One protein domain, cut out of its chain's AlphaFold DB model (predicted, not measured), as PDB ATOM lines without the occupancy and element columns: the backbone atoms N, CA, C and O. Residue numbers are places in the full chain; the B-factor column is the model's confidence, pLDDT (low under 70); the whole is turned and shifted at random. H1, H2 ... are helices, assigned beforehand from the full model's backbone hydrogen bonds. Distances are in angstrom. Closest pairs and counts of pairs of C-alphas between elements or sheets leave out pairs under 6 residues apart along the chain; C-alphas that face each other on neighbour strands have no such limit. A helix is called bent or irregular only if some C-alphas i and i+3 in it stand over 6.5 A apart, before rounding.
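What this domain is: This is residues 13 to 160 of the 160 residues of an uncharacterized protein of Pseudoclavibacter chungangensis (UniProt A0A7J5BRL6). The model is a long, thin rod made of two helical parts placed end to end: a helical hairpin of H3 and H4 makes one end, and at the other H1 and the bent helix H2 pack on the long helix H5. The chain passes between the two parts twice, through the stretch from H2 to H3 and through the tight turn from H4 to H5, and residues 155 to 160 stick out at the far end. The printed part has 148 residues with five named helices, H1 to H5 in order, and no named strand; its class is all helix. It is extended, with a radius of gyration of the C-alphas of 27.0 A and spans of 93 by 27 by 23 A.

Where its parts are: H1 holds residues 13 to 29, beginning at C-alpha 13 at (-59.822, 24.950, -8.606), and is 24.6 A long. H2, residues 36 to 59, was assigned as one helix by its hydrogen bonds but is bent: C-alphas 46 and 49 are 7.1 A apart. Its arms are H2a, residues 36 to 46, and H2b, residues 49 to 59, at a steep tilt of 58 degrees. H3, residues 67 to 92, is 36.8 A long and ends at C-alpha 92 at (-23.538, 13.901, 29.457). H4, residues 97 to 122, is 37.9 A long. H5, residues 124 to 157, is the longest at 49.0 A, ending at C-alpha 157 at (-85.753, 11.237, -23.005).

How they stand to each other: H1 touches H5, residues 138 to 153 alone, the same way at a tilt of 36 degrees, only just steep; the closest C-alphas, of Thr 20 and Thr 142, are 5.5 A apart. With residues 15 to 19 alone H1 touches H2b, opposite ways at a shallow tilt of 16 degrees; the closest C-alphas are Ala 15 and Leu 54, 5.8 A. H1 and H2a are near each other. H2a and H5 are close but not clearly touching, the C-alphas of Phe 43 and Arg 143 being closest at 7.9 A. H2b touches residues 130 to 139 of H5, opposite ways at a steep tilt of 52 degrees; the closest C-alphas are Ala 51 and Arg 135, 5.4 A. H3 and H4 form a hairpin and touch, opposite ways at a shallow tilt of 28 degrees; the closest C-alphas are Ala 81 and Ala 106, 4.8 A. H4 and H5 meet only through their link, and H3 and H5 are apart. The helix packing is part aligned, part crossed, with 2 of 4 touching pairs at a shallow tilt. In H1, H2a, H2b, H3, H4 and H5 every O i to N i+4 pair is within hydrogen-bond range.

The domain as a whole: The two C-alphas farthest apart, of Gly 96 and Ser 160, are 93.8 A apart. The printed part has no cut and no long link. The mean pLDDT of the printed part is 82.0, and it is under 70 in residues 59 to 67, 120 to 128 and 159 to 160.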
ATOM      1  N   GLY A  13     -58.405  24.635  -8.376       81.50
ATOM      2  CA  GLY A  13     -59.822  24.950  -8.606       81.50
ATOM      3  C   GLY A  13     -60.113  25.391 -10.044       81.50
ATOM      4  O   GLY A  13     -61.016  24.869 -10.678       81.50
ATOM      5  N   GLN A  14     -59.269  26.254 -10.616       85.06
ATOM      6  CA  GLN A  14     -59.420  26.707 -12.004       85.06
ATOM      7  C   GLN A  14     -59.197  25.570 -13.018       85.06
ATOM      8  O   GLN A  14     -59.801  25.568 -14.088       85.06
ATOM      9  N   ALA A  15     -58.330  24.600 -12.697       85.19
ATOM     10  CA  ALA A  15     -58.129  23.395 -13.508       85.19
ATOM     11  C   ALA A  15     -59.362  22.504 -13.513       85.19
ATOM     12  O   ALA A  15     -59.773  22.038 -14.579       85.19
ATOM     13  N   LEU A  16     -59.974  22.333 -12.345       87.81
ATOM     14  CA  LEU A  16     -61.208  21.585 -12.210       87.81
ATOM     15  C   LEU A  16     -62.367  22.272 -12.939       87.81
ATOM     16  O   LEU A  16     -63.036  21.614 -13.733       87.81
ATOM     17  N   ASP A  17     -62.575  23.571 -12.723       88.69
ATOM     18  CA  ASP A  17     -63.678  24.326 -13.333       88.69
ATOM     19  C   ASP A  17     -63.612  24.246 -14.863       88.69
ATOM     20  O   ASP A  17     -64.592  23.910 -15.527       88.69
ATOM     21  N   ARG A  18     -62.413  24.446 -15.422       88.25
ATOM     22  CA  ARG A  18     -62.189  24.409 -16.870       88.25
ATOM     23  C   ARG A  18     -62.429  23.028 -17.475       88.25
ATOM     24  O   ARG A  18     -62.997  22.926 -18.562       88.25
ATOM     25  N   LEU A  19     -61.978  21.965 -16.807       90.50
ATOM     26  CA  LEU A  19     -62.235  20.607 -17.286       90.50
ATOM     27  C   LEU A  19     -63.726  20.267 -17.167       90.50
ATOM     28  O   LEU A  19     -64.288  19.674 -18.081       90.50
ATOM     29  N   THR A  20     -64.372  20.698 -16.082       90.50
ATOM     30  CA  THR A  20     -65.802  20.478 -15.832       90.50
ATOM     31  C   THR A  20     -66.666  21.134 -16.907       90.50
ATOM     32  O   THR A  20     -67.505  20.459 -17.495       90.50
ATOM     33  N   GLU A  21     -66.414  22.398 -17.249       92.12
ATOM     34  CA  GLU A  21     -67.154  23.120 -18.296       92.12
ATOM     35  C   GLU A  21     -67.047  22.429 -19.670       92.12
ATOM     36  O   GLU A  21     -68.046  22.238 -20.379       92.12
ATOM     37  N   ASN A  22     -65.838  21.988 -20.034       89.94
ATOM     38  CA  ASN A  22     -65.604  21.249 -21.276       89.94
ATOM     39  C   ASN A  22     -66.355  19.910 -21.291       89.94
ATOM     40  O   ASN A  22     -66.934  19.523 -22.314       89.94
ATOM     41  N   VAL A  23     -66.342  19.203 -20.158       91.50
ATOM     42  CA  VAL A  23     -67.020  17.917 -19.988       91.50
ATOM     43  C   VAL A  23     -68.533  18.088 -20.046       91.50
ATOM     44  O   VAL A  23     -69.183  17.342 -20.770       91.50
ATOM     45  N   GLU A  24     -69.104  19.092 -19.382       90.31
ATOM     46  CA  GLU A  24     -70.541  19.383 -19.441       90.31
ATOM     47  C   GLU A  24     -71.000  19.721 -20.862       90.31
ATOM     48  O   GLU A  24     -72.015  19.207 -21.340       90.31
ATOM     49  N   THR A  25     -70.238  20.559 -21.567       90.50
ATOM     50  CA  THR A  25     -70.539  20.942 -22.956       90.50
ATOM     51  C   THR A  25     -70.532  19.724 -23.878       90.50
ATOM     52  O   THR A  25     -71.417  19.545 -24.723       90.50
ATOM     53  N   TRP A  26     -69.557  18.834 -23.695       91.56
ATOM     54  CA  TRP A  26     -69.499  17.593 -24.451       91.56
ATOM     55  C   TRP A  26     -70.612  16.615 -24.056       91.56
ATOM     56  O   TRP A  26     -71.274  16.062 -24.933       91.56
ATOM     57  N   ALA A  27     -70.901  16.460 -22.764       89.12
ATOM     58  CA  ALA A  27     -71.958  15.587 -22.258       89.12
ATOM     59  C   ALA A  27     -73.349  15.999 -22.764       89.12
ATOM     60  O   ALA A  27     -74.177  15.133 -23.050       89.12
ATOM     61  N   LYS A  28     -73.606  17.302 -22.948       88.69
ATOM     62  CA  LYS A  28     -74.846  17.834 -23.550       88.69
ATOM     63  C   LYS A  28     -75.000  17.478 -25.032       88.69
ATOM     64  O   LYS A  28     -76.122  17.286 -25.496       88.69
ATOM     65  N   SER A  29     -73.895  17.360 -25.765       87.31
ATOM     66  CA  SER A  29     -73.879  17.054 -27.206       87.31
ATOM     67  C   SER A  29     -73.606  15.577 -27.524       87.31
ATOM     68  O   SER A  29     -73.727  15.161 -28.676       87.31
ATOM     69  N   TYR A  30     -73.285  14.757 -26.519       89.69
ATOM     70  CA  TYR A  30     -72.951  13.349 -26.712       89.69
ATOM     71  C   TYR A  30     -74.157  12.527 -27.198       89.69
ATOM     72  O   TYR A  30     -75.279  12.686 -26.706       89.69
ATOM     73  N   ARG A  31     -73.931  11.651 -28.186       84.56
ATOM     74  CA  ARG A  31     -74.996  10.932 -28.909       84.56
ATOM     75  C   ARG A  31     -75.367   9.593 -28.269       84.56
ATOM     76  O   ARG A  31     -76.541   9.232 -28.271       84.56
ATOM     77  N   HIS A  32     -74.392   8.873 -27.717       85.88
ATOM     78  CA  HIS A  32     -74.542   7.488 -27.258       85.88
ATOM     79  C   HIS A  32     -74.811   7.397 -25.747       85.88
ATOM     80  O   HIS A  32     -74.107   6.710 -25.021       85.88
ATOM     81  N   VAL A  33     -75.829   8.113 -25.262       83.31
ATOM     82  CA  VAL A  33     -76.160   8.230 -23.821       83.31
ATOM     83  C   VAL A  33     -76.507   6.879 -23.171       83.31
ATOM     84  O   VAL A  33     -76.353   6.702 -21.964       83.31
ATOM     85  N   ASP A  34     -76.976   5.917 -23.961       82.06
ATOM     86  CA  ASP A  34     -77.514   4.642 -23.475       82.06
ATOM     87  C   ASP A  34     -76.454   3.534 -23.335       82.06
ATOM     88  O   ASP A  34     -76.718   2.515 -22.710       82.06
ATOM     89  N   ASP A  35     -75.243   3.762 -23.847       85.56
ATOM     90  CA  ASP A  35     -74.144   2.792 -23.856       85.56
ATOM     91  C   ASP A  35     -73.053   3.222 -22.867       85.56
ATOM     92  O   ASP A  35     -72.262   4.129 -23.146       85.56
ATOM     93  N   GLU A  36     -73.064   2.604 -21.682       84.31
ATOM     94  CA  GLU A  36     -72.214   3.005 -20.558       84.31
ATOM     95  C   GLU A  36     -70.725   2.799 -20.826       84.31
ATOM     96  O   GLU A  36     -69.923   3.728 -20.716       84.31
ATOM     97  N   GLU A  37     -70.366   1.609 -21.296       86.56
ATOM     98  CA  GLU A  37     -68.983   1.259 -21.612       86.56
ATOM     99  C   GLU A  37     -68.418   2.099 -22.764       86.56
ATOM    100  O   GLU A  37     -67.210   2.346 -22.857       86.56
ATOM    101  N   ARG A  38     -69.274   2.536 -23.693       87.69
ATOM    102  CA  ARG A  38     -68.851   3.385 -24.807       87.69
ATOM    103  C   ARG A  38     -68.602   4.823 -24.380       87.69
ATOM    104  O   ARG A  38     -67.571   5.371 -24.771       87.69
ATOM    105  N   TRP A  39     -69.473   5.426 -23.569       86.31
ATOM    106  CA  TRP A  39     -69.237   6.808 -23.148       86.31
ATOM    107  C   TRP A  39     -68.052   6.927 -22.193       86.31
ATOM    108  O   TRP A  39     -67.330   7.920 -22.278       86.31
ATOM    109  N   GLU A  40     -67.789   5.923 -21.347       86.69
ATOM    110  CA  GLU A  40     -66.600   5.917 -20.484       86.69
ATOM    111  C   GLU A  40     -65.298   5.862 -21.293       86.69
ATOM    112  O   GLU A  40     -64.358   6.615 -21.014       86.69
ATOM    113  N   ARG A  41     -65.245   5.015 -22.329       90.00
ATOM    114  CA  ARG A  41     -64.087   4.941 -23.233       90.00
ATOM    115  C   ARG A  41     -63.886   6.237 -24.006       90.00
ATOM    116  O   ARG A  41     -62.765   6.741 -24.053       90.00
ATOM    117  N   ASP A  42     -64.958   6.801 -24.557       89.69
ATOM    118  CA  ASP A  42     -64.898   8.063 -25.303       89.69
ATOM    119  C   ASP A  42     -64.507   9.242 -24.395       89.69
ATOM    120  O   ASP A  42     -63.778  10.141 -24.821       89.69
ATOM    121  N   PHE A  43     -64.953   9.230 -23.133       89.94
ATOM    122  CA  PHE A  43     -64.575  10.219 -22.125       89.94
ATOM    123  C   PHE A  43     -63.073  10.178 -21.853       89.94
ATOM    124  O   PHE A  43     -62.405  11.210 -21.952       89.94
ATOM    125  N   LEU A  44     -62.533   8.991 -21.558       89.75
ATOM    126  CA  LEU A  44     -61.101   8.827 -21.326       89.75
ATOM    127  C   LEU A  44     -60.307   9.219 -22.575       89.75
ATOM    128  O   LEU A  44     -59.431  10.070 -22.489       89.75
ATOM    129  N   ALA A  45     -60.669   8.720 -23.758       90.94
ATOM    130  CA  ALA A  45     -59.968   9.057 -24.997       90.94
ATOM    131  C   ALA A  45     -59.916  10.572 -25.278       90.94
ATOM    132  O   ALA A  45     -58.942  11.068 -25.846       90.94
ATOM    133  N   LYS A  46     -60.951  11.321 -24.875       89.56
ATOM    134  CA  LYS A  46     -61.061  12.758 -25.141       89.56
ATOM    135  C   LYS A  46     -60.411  13.644 -24.081       89.56
ATOM    136  O   LYS A  46     -59.795  14.652 -24.434       89.56
ATOM    137  N   PHE A  47     -60.596  13.324 -22.805       91.75
ATOM    138  CA  PHE A  47     -60.220  14.211 -21.702       91.75
ATOM    139  C   PHE A  47     -58.950  13.794 -20.982       91.75
ATOM    140  O   PHE A  47     -58.427  14.593 -20.213       91.75
ATOM    141  N   ASP A  48     -58.419  12.604 -21.244       89.50
ATOM    142  CA  ASP A  48     -57.220  12.121 -20.569       89.50
ATOM    143  C   ASP A  48     -55.989  13.004 -20.825       89.50
ATOM    144  O   ASP A  48     -55.323  13.443 -19.885       89.50
ATOM    145  N   SER A  49     -55.745  13.365 -22.088       87.12
ATOM    146  CA  SER A  49     -54.656  14.278 -22.462       87.12
ATOM    147  C   SER A  49     -54.858  15.686 -21.896       87.12
ATOM    148  O   SER A  49     -53.924  16.286 -21.369       87.12
ATOM    149  N   GLN A  50     -56.095  16.197 -21.916       88.19
ATOM    150  CA  GLN A  50     -56.420  17.501 -21.332       88.19
ATOM    151  C   GLN A  50     -56.245  17.509 -19.812       88.19
ATOM    152  O   GLN A  50     -55.733  18.480 -19.258       88.19
ATOM    153  N   ALA A  51     -56.649  16.437 -19.128       88.25
ATOM    154  CA  ALA A  51     -56.469  16.284 -17.692       88.25
ATOM    155  C   ALA A  51     -54.985  16.179 -17.332       88.25
ATOM    156  O   ALA A  51     -54.566  16.786 -16.349       88.25
ATOM    157  N   ALA A  52     -54.175  15.487 -18.141       86.31
ATOM    158  CA  ALA A  52     -52.726  15.435 -17.968       86.31
ATOM    159  C   ALA A  52     -52.073  16.822 -18.124       86.31
ATOM    160  O   ALA A  52     -51.252  17.210 -17.290       86.31
ATOM    161  N   ASP A  53     -52.472  17.606 -19.129       84.38
ATOM    162  CA  ASP A  53     -51.956  18.966 -19.341       84.38
ATOM    163  C   ASP A  53     -52.395  19.934 -18.234       84.38
ATOM    164  O   ASP A  53     -51.594  20.721 -17.722       84.38
ATOM    165  N   LEU A  54     -53.659  19.862 -17.809       85.19
ATOM    166  CA  LEU A  54     -54.174  20.669 -16.704       85.19
ATOM    167  C   LEU A  54     -53.519  20.283 -15.377       85.19
ATOM    168  O   LEU A  54     -53.131  21.175 -14.622       85.19
ATOM    169  N   ALA A  55     -53.314  18.986 -15.127       84.44
ATOM    170  CA  ALA A  55     -52.565  18.501 -13.977       84.44
ATOM    171  C   ALA A  55     -51.123  19.010 -14.019       84.44
ATOM    172  O   ALA A  55     -50.631  19.488 -13.003       84.44
ATOM    173  N   ARG A  56     -50.445  19.008 -15.173       79.75
ATOM    174  CA  ARG A  56     -49.104  19.607 -15.299       79.75
ATOM    175  C   ARG A  56     -49.103  21.086 -14.933       79.75
ATOM    176  O   ARG A  56     -48.276  21.498 -14.123       79.75
ATOM    177  N   ARG A  57     -50.056  21.865 -15.444       78.31
ATOM    178  CA  ARG A  57     -50.159  23.315 -15.185       78.31
ATOM    179  C   ARG A  57     -50.598  23.670 -13.765       78.31
ATOM    180  O   ARG A  57     -50.230  24.736 -13.277       78.31
ATOM    181  N   SER A  58     -51.360  22.804 -13.101       74.56
ATOM    182  CA  SER A  58     -51.795  23.005 -11.712       74.56
ATOM    183  C   SER A  58     -50.829  22.403 -10.688       74.56
ATOM    184  O   SER A  58     -50.764  22.820  -9.530       74.56
ATOM    185  N   THR A  59     -50.011  21.445 -11.120       69.12
ATOM    186  CA  THR A  59     -48.856  20.940 -10.369       69.12
ATOM    187  C   THR A  59     -47.625  21.817 -10.584       69.12
ATOM    188  O   THR A  59     -46.705  21.725  -9.782       69.12
ATOM    189  N   ALA A  60     -47.645  22.736 -11.566       53.50
ATOM    190  CA  ALA A  60     -46.605  23.731 -11.867       53.50
ATOM    191  C   ALA A  60     -46.290  24.722 -10.726       53.50
ATOM    192  O   ALA A  60     -45.479  25.629 -10.900       53.50
ATOM    193  N   SER A  61     -46.813  24.502  -9.514       47.81
ATOM    194  CA  SER A  61     -46.090  24.873  -8.294       47.81
ATOM    195  C   SER A  61     -44.851  23.988  -8.050       47.81
ATOM    196  O   SER A  61     -44.348  23.934  -6.925       47.81
ATOM    197  N   THR A  62     -44.355  23.295  -9.080       46.28
ATOM    198  CA  THR A  62     -42.994  22.781  -9.249       46.28
ATOM    199  C   THR A  62     -41.996  23.936  -9.166       46.28
ATOM    200  O   THR A  62     -41.335  24.316 -10.128       46.28
ATOM    201  N   ARG A  63     -41.889  24.543  -7.987       52.84
ATOM    202  CA  ARG A  63     -40.731  25.344  -7.632       52.84
ATOM    203  C   ARG A  63     -39.543  24.388  -7.743       52.84
ATOM    204  O   ARG A  63     -39.493  23.392  -7.021       52.84
ATOM    205  N   SER A  64     -38.634  24.641  -8.685       54.31
ATOM    206  CA  SER A  64     -37.295  24.053  -8.620       54.31
ATOM    207  C   SER A  64     -36.779  24.283  -7.208       54.31
ATOM    208  O   SER A  64     -37.000  25.370  -6.676       54.31
ATOM    209  N   PHE A  65     -36.175  23.273  -6.578       56.16
ATOM    210  CA  PHE A  65     -35.640  23.419  -5.225       56.16
ATOM    211  C   PHE A  65     -34.682  24.610  -5.223       56.16
ATOM    212  O   PHE A  65     -33.588  24.559  -5.790       56.16
ATOM    213  N   GLY A  66     -35.178  25.741  -4.735       63.09
ATOM    214  CA  GLY A  66     -34.558  27.026  -4.995       63.09
ATOM    215  C   GLY A  66     -33.455  27.257  -3.984       63.09
ATOM    216  O   GLY A  66     -33.401  26.598  -2.947       63.09
ATOM    217  N   ALA A  67     -32.629  28.276  -4.213       67.50
ATOM    218  CA  ALA A  67     -31.640  28.701  -3.222       67.50
ATOM    219  C   ALA A  67     -32.268  28.910  -1.827       67.50
ATOM    220  O   ALA A  67     -31.677  28.554  -0.817       67.50
ATOM    221  N   ARG A  68     -33.515  29.400  -1.766       72.88
ATOM    222  CA  ARG A  68     -34.260  29.561  -0.506       72.88
ATOM    223  C   ARG A  68     -34.584  28.238   0.192       72.88
ATOM    224  O   ARG A  68     -34.536  28.203   1.412       72.88
ATOM    225  N   ASP A  69     -34.924  27.187  -0.552       71.81
ATOM    226  CA  ASP A  69     -35.280  25.884   0.026       71.81
ATOM    227  C   ASP A  69     -34.017  25.174   0.536       71.81
ATOM    228  O   ASP A  69     -34.025  24.588   1.615       71.81
ATOM    229  N   TRP A  70     -32.896  25.362  -0.170       79.75
ATOM    230  CA  TRP A  70     -31.558  25.006   0.302       79.75
ATOM    231  C   TRP A  70     -31.175  25.728   1.591       79.75
ATOM    232  O   TRP A  70     -30.755  25.083   2.547       79.75
ATOM    233  N   ILE A  71     -31.354  27.050   1.642       82.12
ATOM    234  CA  ILE A  71     -31.083  27.838   2.849       82.12
ATOM    235  C   ILE A  71     -31.954  27.340   4.005       82.12
ATOM    236  O   ILE A  71     -31.446  27.147   5.105       82.12
ATOM    237  N   LEU A  72     -33.241  27.076   3.762       82.25
ATOM    238  CA  LEU A  72     -34.148  26.587   4.799       82.25
ATOM    239  C   LEU A  72     -33.719  25.210   5.324       82.25
ATOM    240  O   LEU A  72     -33.688  25.009   6.535       82.25
ATOM    241  N   ALA A  73     -33.352  24.287   4.427       81.75
ATOM    242  CA  ALA A  73     -32.873  22.957   4.793       81.75
ATOM    243  C   ALA A  73     -31.569  23.034   5.598       81.75
ATOM    244  O   ALA A  73     -31.466  22.418   6.657       81.75
ATOM    245  N   VAL A  74     -30.596  23.836   5.150       84.38
ATOM    246  CA  VAL A  74     -29.325  24.033   5.864       84.38
ATOM    247  C   VAL A  74     -29.567  24.628   7.248       84.38
ATOM    248  O   VAL A  74     -29.020  24.118   8.223       84.38
ATOM    249  N   VAL A  75     -30.404  25.663   7.361       88.12
ATOM    250  CA  VAL A  75     -30.732  26.292   8.651       88.12
ATOM    251  C   VAL A  75     -31.427  25.298   9.580       88.12
ATOM    252  O   VAL A  75     -31.034  25.179  10.738       88.12
ATOM    253  N   PHE A  76     -32.410  24.549   9.077       89.12
ATOM    254  CA  PHE A  76     -33.151  23.568   9.864       89.12
ATOM    255  C   PHE A  76     -32.243  22.456  10.401       89.12
ATOM    256  O   PHE A  76     -32.228  22.193  11.602       89.12
ATOM    257  N   TRP A  77     -31.430  21.845   9.536       89.56
ATOM    258  CA  TRP A  77     -30.536  20.757   9.934       89.56
ATOM    259  C   TRP A  77     -29.372  21.230  10.804       89.56
ATOM    260  O   TRP A  77     -28.988  20.521  11.732       89.56
ATOM    261  N   SER A  78     -28.860  22.444  10.577       86.88
ATOM    262  CA  SER A  78     -27.843  23.048  11.449       86.88
ATOM    263  C   SER A  78     -28.405  23.344  12.837       86.88
ATOM    264  O   SER A  78     -27.742  23.075  13.836       86.88
ATOM    265  N   PHE A  79     -29.641  23.845  12.918       90.75
ATOM    266  CA  PHE A  79     -30.318  24.066  14.192       90.75
ATOM    267  C   PHE A  79     -30.534  22.749  14.943       90.75
ATOM    268  O   PHE A  79     -30.240  22.656  16.132       90.75
ATOM    269  N   LEU A  80     -30.979  21.704  14.243       88.62
ATOM    270  CA  LEU A  80     -31.214  20.394  14.844       88.62
ATOM    271  C   LEU A  80     -29.907  19.758  15.344       88.62
ATOM    272  O   LEU A  80     -29.849  19.284  16.476       88.62
ATOM    273  N   ALA A  81     -28.832  19.835  14.554       85.00
ATOM    274  CA  ALA A  81     -27.498  19.403  14.970       85.00
ATOM    275  C   ALA A  81     -26.979  20.194  16.178       85.00
ATOM    276  O   ALA A  81     -26.408  19.606  17.096       85.00
ATOM    277  N   PHE A  82     -27.225  21.506  16.221       88.81
ATOM    278  CA  PHE A  82     -26.867  22.344  17.362       88.81
ATOM    279  C   PHE A  82     -27.617  21.928  18.634       88.81
ATOM    280  O   PHE A  82     -26.993  21.765  19.681       88.81
ATOM    281  N   VAL A  83     -28.929  21.687  18.548       90.00
ATOM    282  CA  VAL A  83     -29.738  21.211  19.683       90.00
ATOM    283  C   VAL A  83     -29.261  19.842  20.167       90.00
ATOM    284  O   VAL A  83     -29.100  19.650  21.369       90.00
ATOM    285  N   VAL A  84     -28.975  18.911  19.252       86.75
ATOM    286  CA  VAL A  84     -28.442  17.581  19.598       86.75
ATOM    287  C   VAL A  84     -27.078  17.699  20.279       86.75
ATOM    288  O   VAL A  84     -26.840  17.039  21.292       86.75
ATOM    289  N   PHE A  85     -26.197  18.560  19.772       85.06
ATOM    290  CA  PHE A  85     -24.878  18.782  20.356       85.06
ATOM    291  C   PHE A  85     -24.963  19.404  21.755       85.06
ATOM    292  O   PHE A  85     -24.395  18.858  22.697       85.06
ATOM    293  N   ILE A  86     -25.705  20.503  21.914       87.44
ATOM    294  CA  ILE A  86     -25.890  21.172  23.210       87.44
ATOM    295  C   ILE A  86     -26.576  20.233  24.203       87.44
ATOM    296  O   ILE A  86     -26.119  20.113  25.337       87.44
ATOM    297  N   GLY A  87     -27.623  19.526  23.771       86.06
ATOM    298  CA  GLY A  87     -28.309  18.528  24.586       86.06
ATOM    299  C   GLY A  87     -27.352  17.440  25.066       86.06
ATOM    300  O   GLY A  87     -27.333  17.130  26.252       86.06
ATOM    301  N   SER A  88     -26.490  16.931  24.183       82.06
ATOM    302  CA  SER A  88     -25.475  15.933  24.547       82.06
ATOM    303  C   SER A  88     -24.446  16.494  25.531       82.06
ATOM    304  O   SER A  88     -24.119  15.840  26.516       82.06
ATOM    305  N   VAL A  89     -23.967  17.725  25.321       83.38
ATOM    306  CA  VAL A  89     -22.998  18.381  26.218       83.38
ATOM    307  C   VAL A  89     -23.589  18.621  27.608       83.38
ATOM    308  O   VAL A  89     -22.904  18.378  28.597       83.38
ATOM    309  N   LEU A  90     -24.846  19.063  27.696       84.06
ATOM    310  CA  LEU A  90     -25.513  19.342  28.971       84.06
ATOM    311  C   LEU A  90     -25.908  18.064  29.721       84.06
ATOM    312  O   LEU A  90     -25.742  18.005  30.935       84.06
ATOM    313  N   LEU A  91     -26.416  17.047  29.015       83.31
ATOM    314  CA  LEU A  91     -26.876  15.800  29.632       83.31
ATOM    315  C   LEU A  91     -25.725  14.877  30.034       83.31
ATOM    316  O   LEU A  91     -25.816  14.210  31.058       83.31
ATOM    317  N   MET A  92     -24.657  14.823  29.233       79.44
ATOM    318  CA  MET A  92     -23.538  13.901  29.457       79.44
ATOM    319  C   MET A  92     -22.293  14.577  30.042       79.44
ATOM    320  O   MET A  92     -21.297  13.890  30.239       79.44
ATOM    321  N   GLN A  93     -22.332  15.894  30.303       78.56
ATOM    322  CA  GLN A  93     -21.201  16.680  30.827       78.56
ATOM    323  C   GLN A  93     -19.888  16.366  30.089       78.56
ATOM    324  O   GLN A  93     -18.871  16.017  30.679       78.56
ATOM    325  N   LEU A  94     -19.938  16.421  28.756       74.81
ATOM    326  CA  LEU A  94     -18.846  15.951  27.903       74.81
ATOM    327  C   LEU A  94     -17.596  16.832  28.057       74.81
ATOM    328  O   LEU A  94     -17.594  17.995  27.647       74.81
ATOM    329  N   GLU A  95     -16.509  16.248  28.559       80.94
ATOM    330  CA  GLU A  95     -15.202  16.899  28.687       80.94
ATOM    331  C   GLU A  95     -14.193  16.422  27.625       80.94
ATOM    332  O   GLU A  95     -14.273  15.313  27.087       80.94
ATOM    333  N   GLY A  96     -13.222  17.288  27.308       81.75
ATOM    334  CA  GLY A  96     -12.066  16.969  26.465       81.75
ATOM    335  C   GLY A  96     -12.419  16.374  25.095       81.75
ATOM    336  O   GLY A  96     -13.179  16.952  24.314       81.75
ATOM    337  N   THR A  97     -11.846  15.207  24.795       84.50
ATOM    338  CA  THR A  97     -11.950  14.521  23.497       84.50
ATOM    339  C   THR A  97     -13.386  14.148  23.125       84.50
ATOM    340  O   THR A  97     -13.761  14.230  21.955       84.50
ATOM    341  N   TRP A  98     -14.230  13.798  24.102       82.81
ATOM    342  CA  TRP A  98     -15.614  13.389  23.844       82.81
ATOM    343  C   TRP A  98     -16.467  14.526  23.284       82.81
ATOM    344  O   TRP A  98     -17.311  14.298  22.418       82.81
ATOM    345  N   ARG A  99     -16.187  15.771  23.678       81.81
ATOM    346  CA  ARG A  99     -16.854  16.949  23.111       81.81
ATOM    347  C   ARG A  99     -16.602  17.078  21.607       81.81
ATOM    348  O   ARG A  99     -17.512  17.428  20.862       81.81
ATOM    349  N   ILE A 100     -15.391  16.756  21.153       85.00
ATOM    350  CA  ILE A 100     -15.023  16.786  19.731       85.00
ATOM    351  C   ILE A 100     -15.739  15.661  18.977       85.00
ATOM    352  O   ILE A 100     -16.314  15.905  17.920       85.00
ATOM    353  N   VAL A 101     -15.772  14.449  19.543       85.00
ATOM    354  CA  VAL A 101     -16.464  13.295  18.939       85.00
ATOM    355  C   VAL A 101     -17.948  13.597  18.713       85.00
ATOM    356  O   VAL A 101     -18.462  13.390  17.613       85.00
ATOM    357  N   PHE A 102     -18.629  14.154  19.715       83.62
ATOM    358  CA  PHE A 102     -20.040  14.525  19.589       83.62
ATOM    359  C   PHE A 102     -20.268  15.704  18.634       83.62
ATOM    360  O   PHE A 102     -21.281  15.726  17.936       83.62
ATOM    361  N   ALA A 103     -19.329  16.652  18.543       84.56
ATOM    362  CA  ALA A 103     -19.396  17.725  17.550       84.56
ATOM    363  C   ALA A 103     -19.314  17.173  16.117       84.56
ATOM    364  O   ALA A 103     -20.100  17.571  15.254       84.56
ATOM    365  N   VAL A 104     -18.417  16.211  15.871       88.88
ATOM    366  CA  VAL A 104     -18.305  15.521  14.575       88.88
ATOM    367  C   VAL A 104     -19.586  14.746  14.260       88.88
ATOM    368  O   VAL A 104     -20.098  14.839  13.145       88.88
ATOM    369  N   PHE A 105     -20.159  14.042  15.239       87.62
ATOM    370  CA  PHE A 105     -21.435  13.340  15.063       87.62
ATOM    371  C   PHE A 105     -22.589  14.286  14.713       87.62
ATOM    372  O   PHE A 105     -23.360  14.002  13.798       87.62
ATOM    373  N   ALA A 106     -22.689  15.431  15.387       86.06
ATOM    374  CA  ALA A 106     -23.700  16.440  15.080       86.06
ATOM    375  C   ALA A 106     -23.544  16.982  13.647       86.06
ATOM    376  O   ALA A 106     -24.532  17.103  12.919       86.06
ATOM    377  N   ALA A 107     -22.308  17.234  13.209       86.94
ATOM    378  CA  ALA A 107     -22.024  17.649  11.837       86.94
ATOM    379  C   ALA A 107     -22.417  16.572  10.806       86.94
ATOM    380  O   ALA A 107     -22.994  16.899   9.767       86.94
ATOM    381  N   LEU A 108     -22.172  15.291  11.103       90.25
ATOM    382  CA  LEU A 108     -22.593  14.178  10.246       90.25
ATOM    383  C   LEU A 108     -24.118  14.089  10.126       90.25
ATOM    384  O   LEU A 108     -24.626  13.919   9.019       90.25
ATOM    385  N   ILE A 109     -24.852  14.259  11.229       86.12
ATOM    386  CA  ILE A 109     -26.323  14.285  11.213       86.12
ATOM    387  C   ILE A 109     -26.828  15.418  10.311       86.12
ATOM    388  O   ILE A 109     -27.701  15.185   9.473       86.12
ATOM    389  N   ALA A 110     -26.251  16.619  10.428       84.88
ATOM    390  CA  ALA A 110     -26.608  17.739   9.559       84.88
ATOM    391  C   ALA A 110     -26.341  17.423   8.079       84.88
ATOM    392  O   ALA A 110     -27.214  17.637   7.239       84.88
ATOM    393  N   ALA A 111     -25.167  16.870   7.756       87.06
ATOM    394  CA  ALA A 111     -24.797  16.527   6.385       87.06
ATOM    395  C   ALA A 111     -25.738  15.476   5.771       87.06
ATOM    396  O   ALA A 111     -26.206  15.648   4.645       87.06
ATOM    397  N   VAL A 112     -26.070  14.422   6.525       89.38
ATOM    398  CA  VAL A 112     -27.007  13.377   6.084       89.38
ATOM    399  C   VAL A 112     -28.412  13.944   5.892       89.38
ATOM    400  O   VAL A 112     -29.052  13.651   4.884       89.38
ATOM    401  N   GLY A 113     -28.884  14.786   6.811       84.12
ATOM    402  CA  GLY A 113     -30.201  15.412   6.707       84.12
ATOM    403  C   GLY A 113     -30.331  16.340   5.494       84.12
ATOM    404  O   GLY A 113     -31.319  16.286   4.752       84.12
ATOM    405  N   ILE A 114     -29.293  17.137   5.227       83.12
ATOM    406  CA  ILE A 114     -29.200  17.986   4.032       83.12
ATOM    407  C   ILE A 114     -29.200  17.126   2.759       83.12
ATOM    408  O   ILE A 114     -29.951  17.410   1.823       83.12
ATOM    409  N   TRP A 115     -28.415  16.045   2.735       83.06
ATOM    410  CA  TRP A 115     -28.364  15.115   1.605       83.06
ATOM    411  C   TRP A 115     -29.715  14.440   1.340       83.06
ATOM    412  O   TRP A 115     -30.168  14.387   0.196       83.06
ATOM    413  N   GLN A 116     -30.412  13.981   2.383       82.44
ATOM    414  CA  GLN A 116     -31.761  13.427   2.236       82.44
ATOM    415  C   GLN A 116     -32.748  14.461   1.696       82.44
ATOM    416  O   GLN A 116     -33.516  14.150   0.790       82.44
ATOM    417  N   SER A 117     -32.681  15.702   2.181       79.12
ATOM    418  CA  SER A 117     -33.545  16.788   1.696       79.12
ATOM    419  C   SER A 117     -33.321  17.055   0.201       79.12
ATOM    420  O   SER A 117     -34.274  17.272  -0.549       79.12
ATOM    421  N   TYR A 118     -32.069  16.965  -0.257       72.75
ATOM    422  CA  TYR A 118     -31.724  17.045  -1.676       72.75
ATOM    423  C   TYR A 118     -32.296  15.873  -2.487       72.75
ATOM    424  O   TYR A 118     -32.899  16.093  -3.542       72.75
ATOM    425  N   LEU A 119     -32.154  14.635  -2.004       72.19
ATOM    426  CA  LEU A 119     -32.708  13.453  -2.673       72.19
ATOM    427  C   LEU A 119     -34.238  13.503  -2.761       72.19
ATOM    428  O   LEU A 119     -34.812  13.196  -3.806       72.19
ATOM    429  N   GLU A 120     -34.913  13.929  -1.694       67.06
ATOM    430  CA  GLU A 120     -36.368  14.072  -1.694       67.06
ATOM    431  C   GLU A 120     -36.834  15.110  -2.715       67.06
ATOM    432  O   GLU A 120     -37.775  14.853  -3.476       67.06
ATOM    433  N   ALA A 121     -36.144  16.249  -2.776       62.91
ATOM    434  CA  ALA A 121     -36.441  17.325  -3.709       62.91
ATOM    435  C   ALA A 121     -36.221  16.927  -5.176       62.91
ATOM    436  O   ALA A 121     -37.007  17.301  -6.053       62.91
ATOM    437  N   THR A 122     -35.169  16.150  -5.438       61.75
ATOM    438  CA  THR A 122     -34.767  15.723  -6.787       61.75
ATOM    439  C   THR A 122     -35.442  14.434  -7.254       61.75
ATOM    440  O   THR A 122     -35.304  14.072  -8.424       61.75
ATOM    441  N   SER A 123     -36.218  13.754  -6.401       57.97
ATOM    442  CA  SER A 123     -36.893  12.503  -6.765       57.97
ATOM    443  C   SER A 123     -37.991  12.713  -7.822       57.97
ATOM    444  O   SER A 123     -39.173  12.904  -7.536       57.97
ATOM    445  N   VAL A 124     -37.607  12.611  -9.096       59.19
ATOM    446  CA  VAL A 124     -38.497  12.655 -10.273       59.19
ATOM    447  C   VAL A 124     -39.697  11.708 -10.116       59.19
ATOM    448  O   VAL A 124     -40.811  12.034 -10.522       59.19
ATOM    449  N   LYS A 125     -39.490  10.569  -9.444       60.31
ATOM    450  CA  LYS A 125     -40.513   9.550  -9.189       60.31
ATOM    451  C   LYS A 125     -41.703  10.081  -8.379       60.31
ATOM    452  O   LYS A 125     -42.842   9.906  -8.789       60.31
ATOM    453  N   ARG A 126     -41.461  10.823  -7.293       61.78
ATOM    454  CA  ARG A 126     -42.542  11.370  -6.451       61.78
ATOM    455  C   ARG A 126     -43.310  12.493  -7.156       61.78
ATOM    456  O   ARG A 126     -44.479  12.729  -6.853       61.78
ATOM    457  N   HIS A 127     -42.660  13.187  -8.089       65.94
ATOM    458  CA  HIS A 127     -43.293  14.211  -8.926       65.94
ATOM    459  C   HIS A 127     -44.209  13.592  -9.979       65.94
ATOM    460  O   HIS A 127     -45.331  14.067 -10.149       65.94
ATOM    461  N   ALA A 128     -43.772  12.503 -10.618       69.88
ATOM    462  CA  ALA A 128     -44.619  11.711 -11.504       69.88
ATOM    463  C   ALA A 128     -45.848  11.173 -10.753       69.88
ATOM    464  O   ALA A 128     -46.970  11.359 -11.219       69.88
ATOM    465  N   ASP A 129     -45.661  10.647  -9.539       75.81
ATOM    466  CA  ASP A 129     -46.767  10.142  -8.714       75.81
ATOM    467  C   ASP A 129     -47.776  11.243  -8.338       75.81
ATOM    468  O   ASP A 129     -48.982  11.004  -8.293       75.81
ATOM    469  N   LYS A 130     -47.310  12.466  -8.051       76.38
ATOM    470  CA  LYS A 130     -48.197  13.605  -7.748       76.38
ATOM    471  C   LYS A 130     -48.977  14.074  -8.974       76.38
ATOM    472  O   LYS A 130     -50.155  14.404  -8.837       76.38
ATOM    473  N   LEU A 131     -48.326  14.119 -10.137       81.31
ATOM    474  CA  LEU A 131     -48.971  14.458 -11.406       81.31
ATOM    475  C   LEU A 131     -50.055  13.441 -11.752       81.31
ATOM    476  O   LEU A 131     -51.175  13.841 -12.066       81.31
ATOM    477  N   GLU A 132     -49.741  12.153 -11.626       82.69
ATOM    478  CA  GLU A 132     -50.685  11.077 -11.917       82.69
ATOM    479  C   GLU A 132     -51.883  11.126 -10.966       82.69
ATOM    480  O   GLU A 132     -53.022  11.190 -11.420       82.69
ATOM    481  N   LYS A 133     -51.647  11.274  -9.655       84.94
ATOM    482  CA  LYS A 133     -52.733  11.444  -8.675       84.94
ATOM    483  C   LYS A 133     -53.622  12.653  -8.969       84.94
ATOM    484  O   LYS A 133     -54.832  12.588  -8.767       84.94
ATOM    485  N   LYS A 134     -53.049  13.770  -9.432       84.25
ATOM    486  CA  LYS A 134     -53.828  14.963  -9.808       84.25
ATOM    487  C   LYS A 134     -54.639  14.745 -11.086       84.25
ATOM    488  O   LYS A 134     -55.793  15.167 -11.130       84.25
ATOM    489  N   ARG A 135     -54.081  14.064 -12.091       89.31
ATOM    490  CA  ARG A 135     -54.800  13.652 -13.308       89.31
ATOM    491  C   ARG A 135     -55.968  12.727 -12.967       89.31
ATOM    492  O   ARG A 135     -57.093  13.006 -13.378       89.31
ATOM    493  N   GLU A 136     -55.724  11.688 -12.172       89.75
ATOM    494  CA  GLU A 136     -56.756  10.757 -11.702       89.75
ATOM    495  C   GLU A 136     -57.862  11.483 -10.932       89.75
ATOM    496  O   GLU A 136     -59.047  11.248 -11.176       89.75
ATOM    497  N   TRP A 137     -57.496  12.409 -10.043       91.06
ATOM    498  CA  TRP A 137     -58.461  13.213  -9.297       91.06
ATOM    499  C   TRP A 137     -59.332  14.077 -10.222       91.06
ATOM    500  O   TRP A 137     -60.558  14.049 -10.102       91.06
ATOM    501  N   LEU A 138     -58.727  14.793 -11.180       89.62
ATOM    502  CA  LEU A 138     -59.455  15.614 -12.156       89.62
ATOM    503  C   LEU A 138     -60.433  14.774 -12.990       89.62
ATOM    504  O   LEU A 138     -61.604  15.142 -13.126       89.62
ATOM    505  N   LEU A 139     -59.980  13.629 -13.508       91.06
ATOM    506  CA  LEU A 139     -60.822  12.709 -14.276       91.06
ATOM    507  C   LEU A 139     -61.935  12.108 -13.415       91.06
ATOM    508  O   LEU A 139     -63.073  12.013 -13.867       91.06
ATOM    509  N   GLY A 140     -61.642  11.735 -12.170       89.69
ATOM    510  CA  GLY A 140     -62.617  11.149 -11.253       89.69
ATOM    511  C   GLY A 140     -63.739  12.116 -10.872       89.69
ATOM    512  O   GLY A 140     -64.908  11.724 -10.850       89.69
ATOM    513  N   VAL A 141     -63.414  13.386 -10.602       89.81
ATOM    514  CA  VAL A 141     -64.426  14.405 -10.275       89.81
ATOM    515  C   VAL A 141     -65.273  14.740 -11.501       89.81
ATOM    516  O   VAL A 141     -66.502  14.723 -11.422       89.81
ATOM    517  N   THR A 142     -64.643  14.985 -12.648       89.25
ATOM    518  CA  THR A 142     -65.367  15.374 -13.868       89.25
ATOM    519  C   THR A 142     -66.175  14.231 -14.477       89.25
ATOM    520  O   THR A 142     -67.259  14.477 -15.005       89.25
ATOM    521  N   ARG A 143     -65.750  12.971 -14.301       90.38
ATOM    522  CA  ARG A 143     -66.561  11.796 -14.656       90.38
ATOM    523  C   ARG A 143     -67.896  11.794 -13.914       90.38
ATOM    524  O   ARG A 143     -68.927  11.600 -14.543       90.38
ATOM    525  N   LYS A 144     -67.911  12.083 -12.606       89.38
ATOM    526  CA  LYS A 144     -69.166  12.152 -11.830       89.38
ATOM    527  C   LYS A 144     -70.118  13.223 -12.367       89.38
ATOM    528  O   LYS A 144     -71.324  12.987 -12.426       89.38
ATOM    529  N   VAL A 145     -69.581  14.378 -12.769       88.31
ATOM    530  CA  VAL A 145     -70.372  15.449 -13.396       88.31
ATOM    531  C   VAL A 145     -70.970  14.962 -14.714       88.31
ATOM    532  O   VAL A 145     -72.179  15.063 -14.908       88.31
ATOM    533  N   MET A 146     -70.153  14.344 -15.570       87.81
ATOM    534  CA  MET A 146     -70.614  13.770 -16.832       87.81
ATOM    535  C   MET A 146     -71.729  12.742 -16.634       87.81
ATOM    536  O   MET A 146     -72.770  12.840 -17.284       87.81
ATOM    537  N   THR A 147     -71.532  11.771 -15.739       88.94
ATOM    538  CA  THR A 147     -72.525  10.730 -15.451       88.94
ATOM    539  C   THR A 147     -73.846  11.356 -15.024       88.94
ATOM    540  O   THR A 147     -74.896  10.973 -15.536       88.94
ATOM    541  N   ARG A 148     -73.808  12.374 -14.154       89.88
ATOM    542  CA  ARG A 148     -75.010  13.103 -13.732       89.88
ATOM    543  C   ARG A 148     -75.732  13.742 -14.921       89.88
ATOM    544  O   ARG A 148     -76.936  13.547 -15.060       89.88
ATOM    545  N   THR A 149     -75.009  14.442 -15.797       88.25
ATOM    546  CA  THR A 149     -75.591  15.070 -16.995       88.25
ATOM    547  C   THR A 149     -76.173  14.036 -17.964       88.25
ATOM    548  O   THR A 149     -77.241  14.255 -18.533       88.25
ATOM    549  N   LEU A 150     -75.512  12.892 -18.157       87.62
ATOM    550  CA  LEU A 150     -76.020  11.827 -19.028       87.62
ATOM    551  C   LEU A 150     -77.269  11.148 -18.455       87.62
ATOM    552  O   LEU A 150     -78.221  10.917 -19.199       87.62
ATOM    553  N   VAL A 151     -77.306  10.881 -17.147       87.81
ATOM    554  CA  VAL A 151     -78.486  10.321 -16.463       87.81
ATOM    555  C   VAL A 151     -79.673  11.284 -16.546       87.81
ATOM    556  O   VAL A 151     -80.790  10.865 -16.854       87.81
ATOM    557  N   GLU A 152     -79.445  12.581 -16.345       88.12
ATOM    558  CA  GLU A 152     -80.472  13.614 -16.522       88.12
ATOM    559  C   GLU A 152     -81.023  13.625 -17.958       88.12
ATOM    560  O   GLU A 152     -82.234  13.632 -18.170       88.12
ATOM    561  N   ARG A 153     -80.155  13.506 -18.969       85.44
ATOM    562  CA  ARG A 153     -80.588  13.409 -20.373       85.44
ATOM    563  C   ARG A 153     -81.340  12.115 -20.683       85.44
ATOM    564  O   ARG A 153     -82.319  12.154 -21.429       85.44
ATOM    565  N   ARG A 154     -80.915  10.980 -20.121       85.38
ATOM    566  CA  ARG A 154     -81.601   9.689 -20.281       85.38
ATOM    567  C   ARG A 154     -83.006   9.746 -19.676       85.38
ATOM    568  O   ARG A 154     -83.972   9.368 -20.331       85.38
ATOM    569  N   THR A 155     -83.129  10.273 -18.457       85.62
ATOM    570  CA  THR A 155     -84.427  10.434 -17.777       85.62
ATOM    571  C   THR A 155     -85.345  11.431 -18.481       85.62
ATOM    572  O   THR A 155     -86.540  11.165 -18.580       85.62
ATOM    573  N   ALA A 156     -84.811  12.526 -19.029       83.25
ATOM    574  CA  ALA A 156     -85.585  13.468 -19.837       83.25
ATOM    575  C   ALA A 156     -86.129  12.821 -21.125       83.25
ATOM    576  O   ALA A 156     -87.291  13.032 -21.459       83.25
ATOM    577  N   ARG A 157     -85.330  11.984 -21.804       75.88
ATOM    578  CA  ARG A 157     -85.753  11.237 -23.005       75.88
ATOM    579  C   ARG A 157     -86.801  10.159 -22.701       75.88
ATOM    580  O   ARG A 157     -87.637   9.884 -23.543       75.88
ATOM    581  N   GLY A 158     -86.768   9.549 -21.516       72.31
ATOM    582  CA  GLY A 158     -87.762   8.545 -21.112       72.31
ATOM    583  C   GLY A 158     -89.127   9.112 -20.697       72.31
ATOM    584  O   GLY A 158     -90.058   8.338 -20.500       72.31
ATOM    585  N   ARG A 159     -89.249  10.437 -20.520       63.31
ATOM    586  CA  ARG A 159     -90.512  11.123 -20.177       63.31
ATOM    587  C   ARG A 159     -91.211  11.774 -21.377       63.31
ATOM    588  O   ARG A 159     -92.328  12.253 -21.201       63.31
ATOM    589  N   SER A 160     -90.552  11.844 -22.534       53.25
ATOM    590  CA  SER A 160     -91.111  12.325 -23.809       53.25
ATOM    591  C   SER A 160     -91.663  11.169 -24.623       53.25
ATOM    592  O   SER A 160     -92.763  11.329 -25.186       53.25
TER     593      SER A 160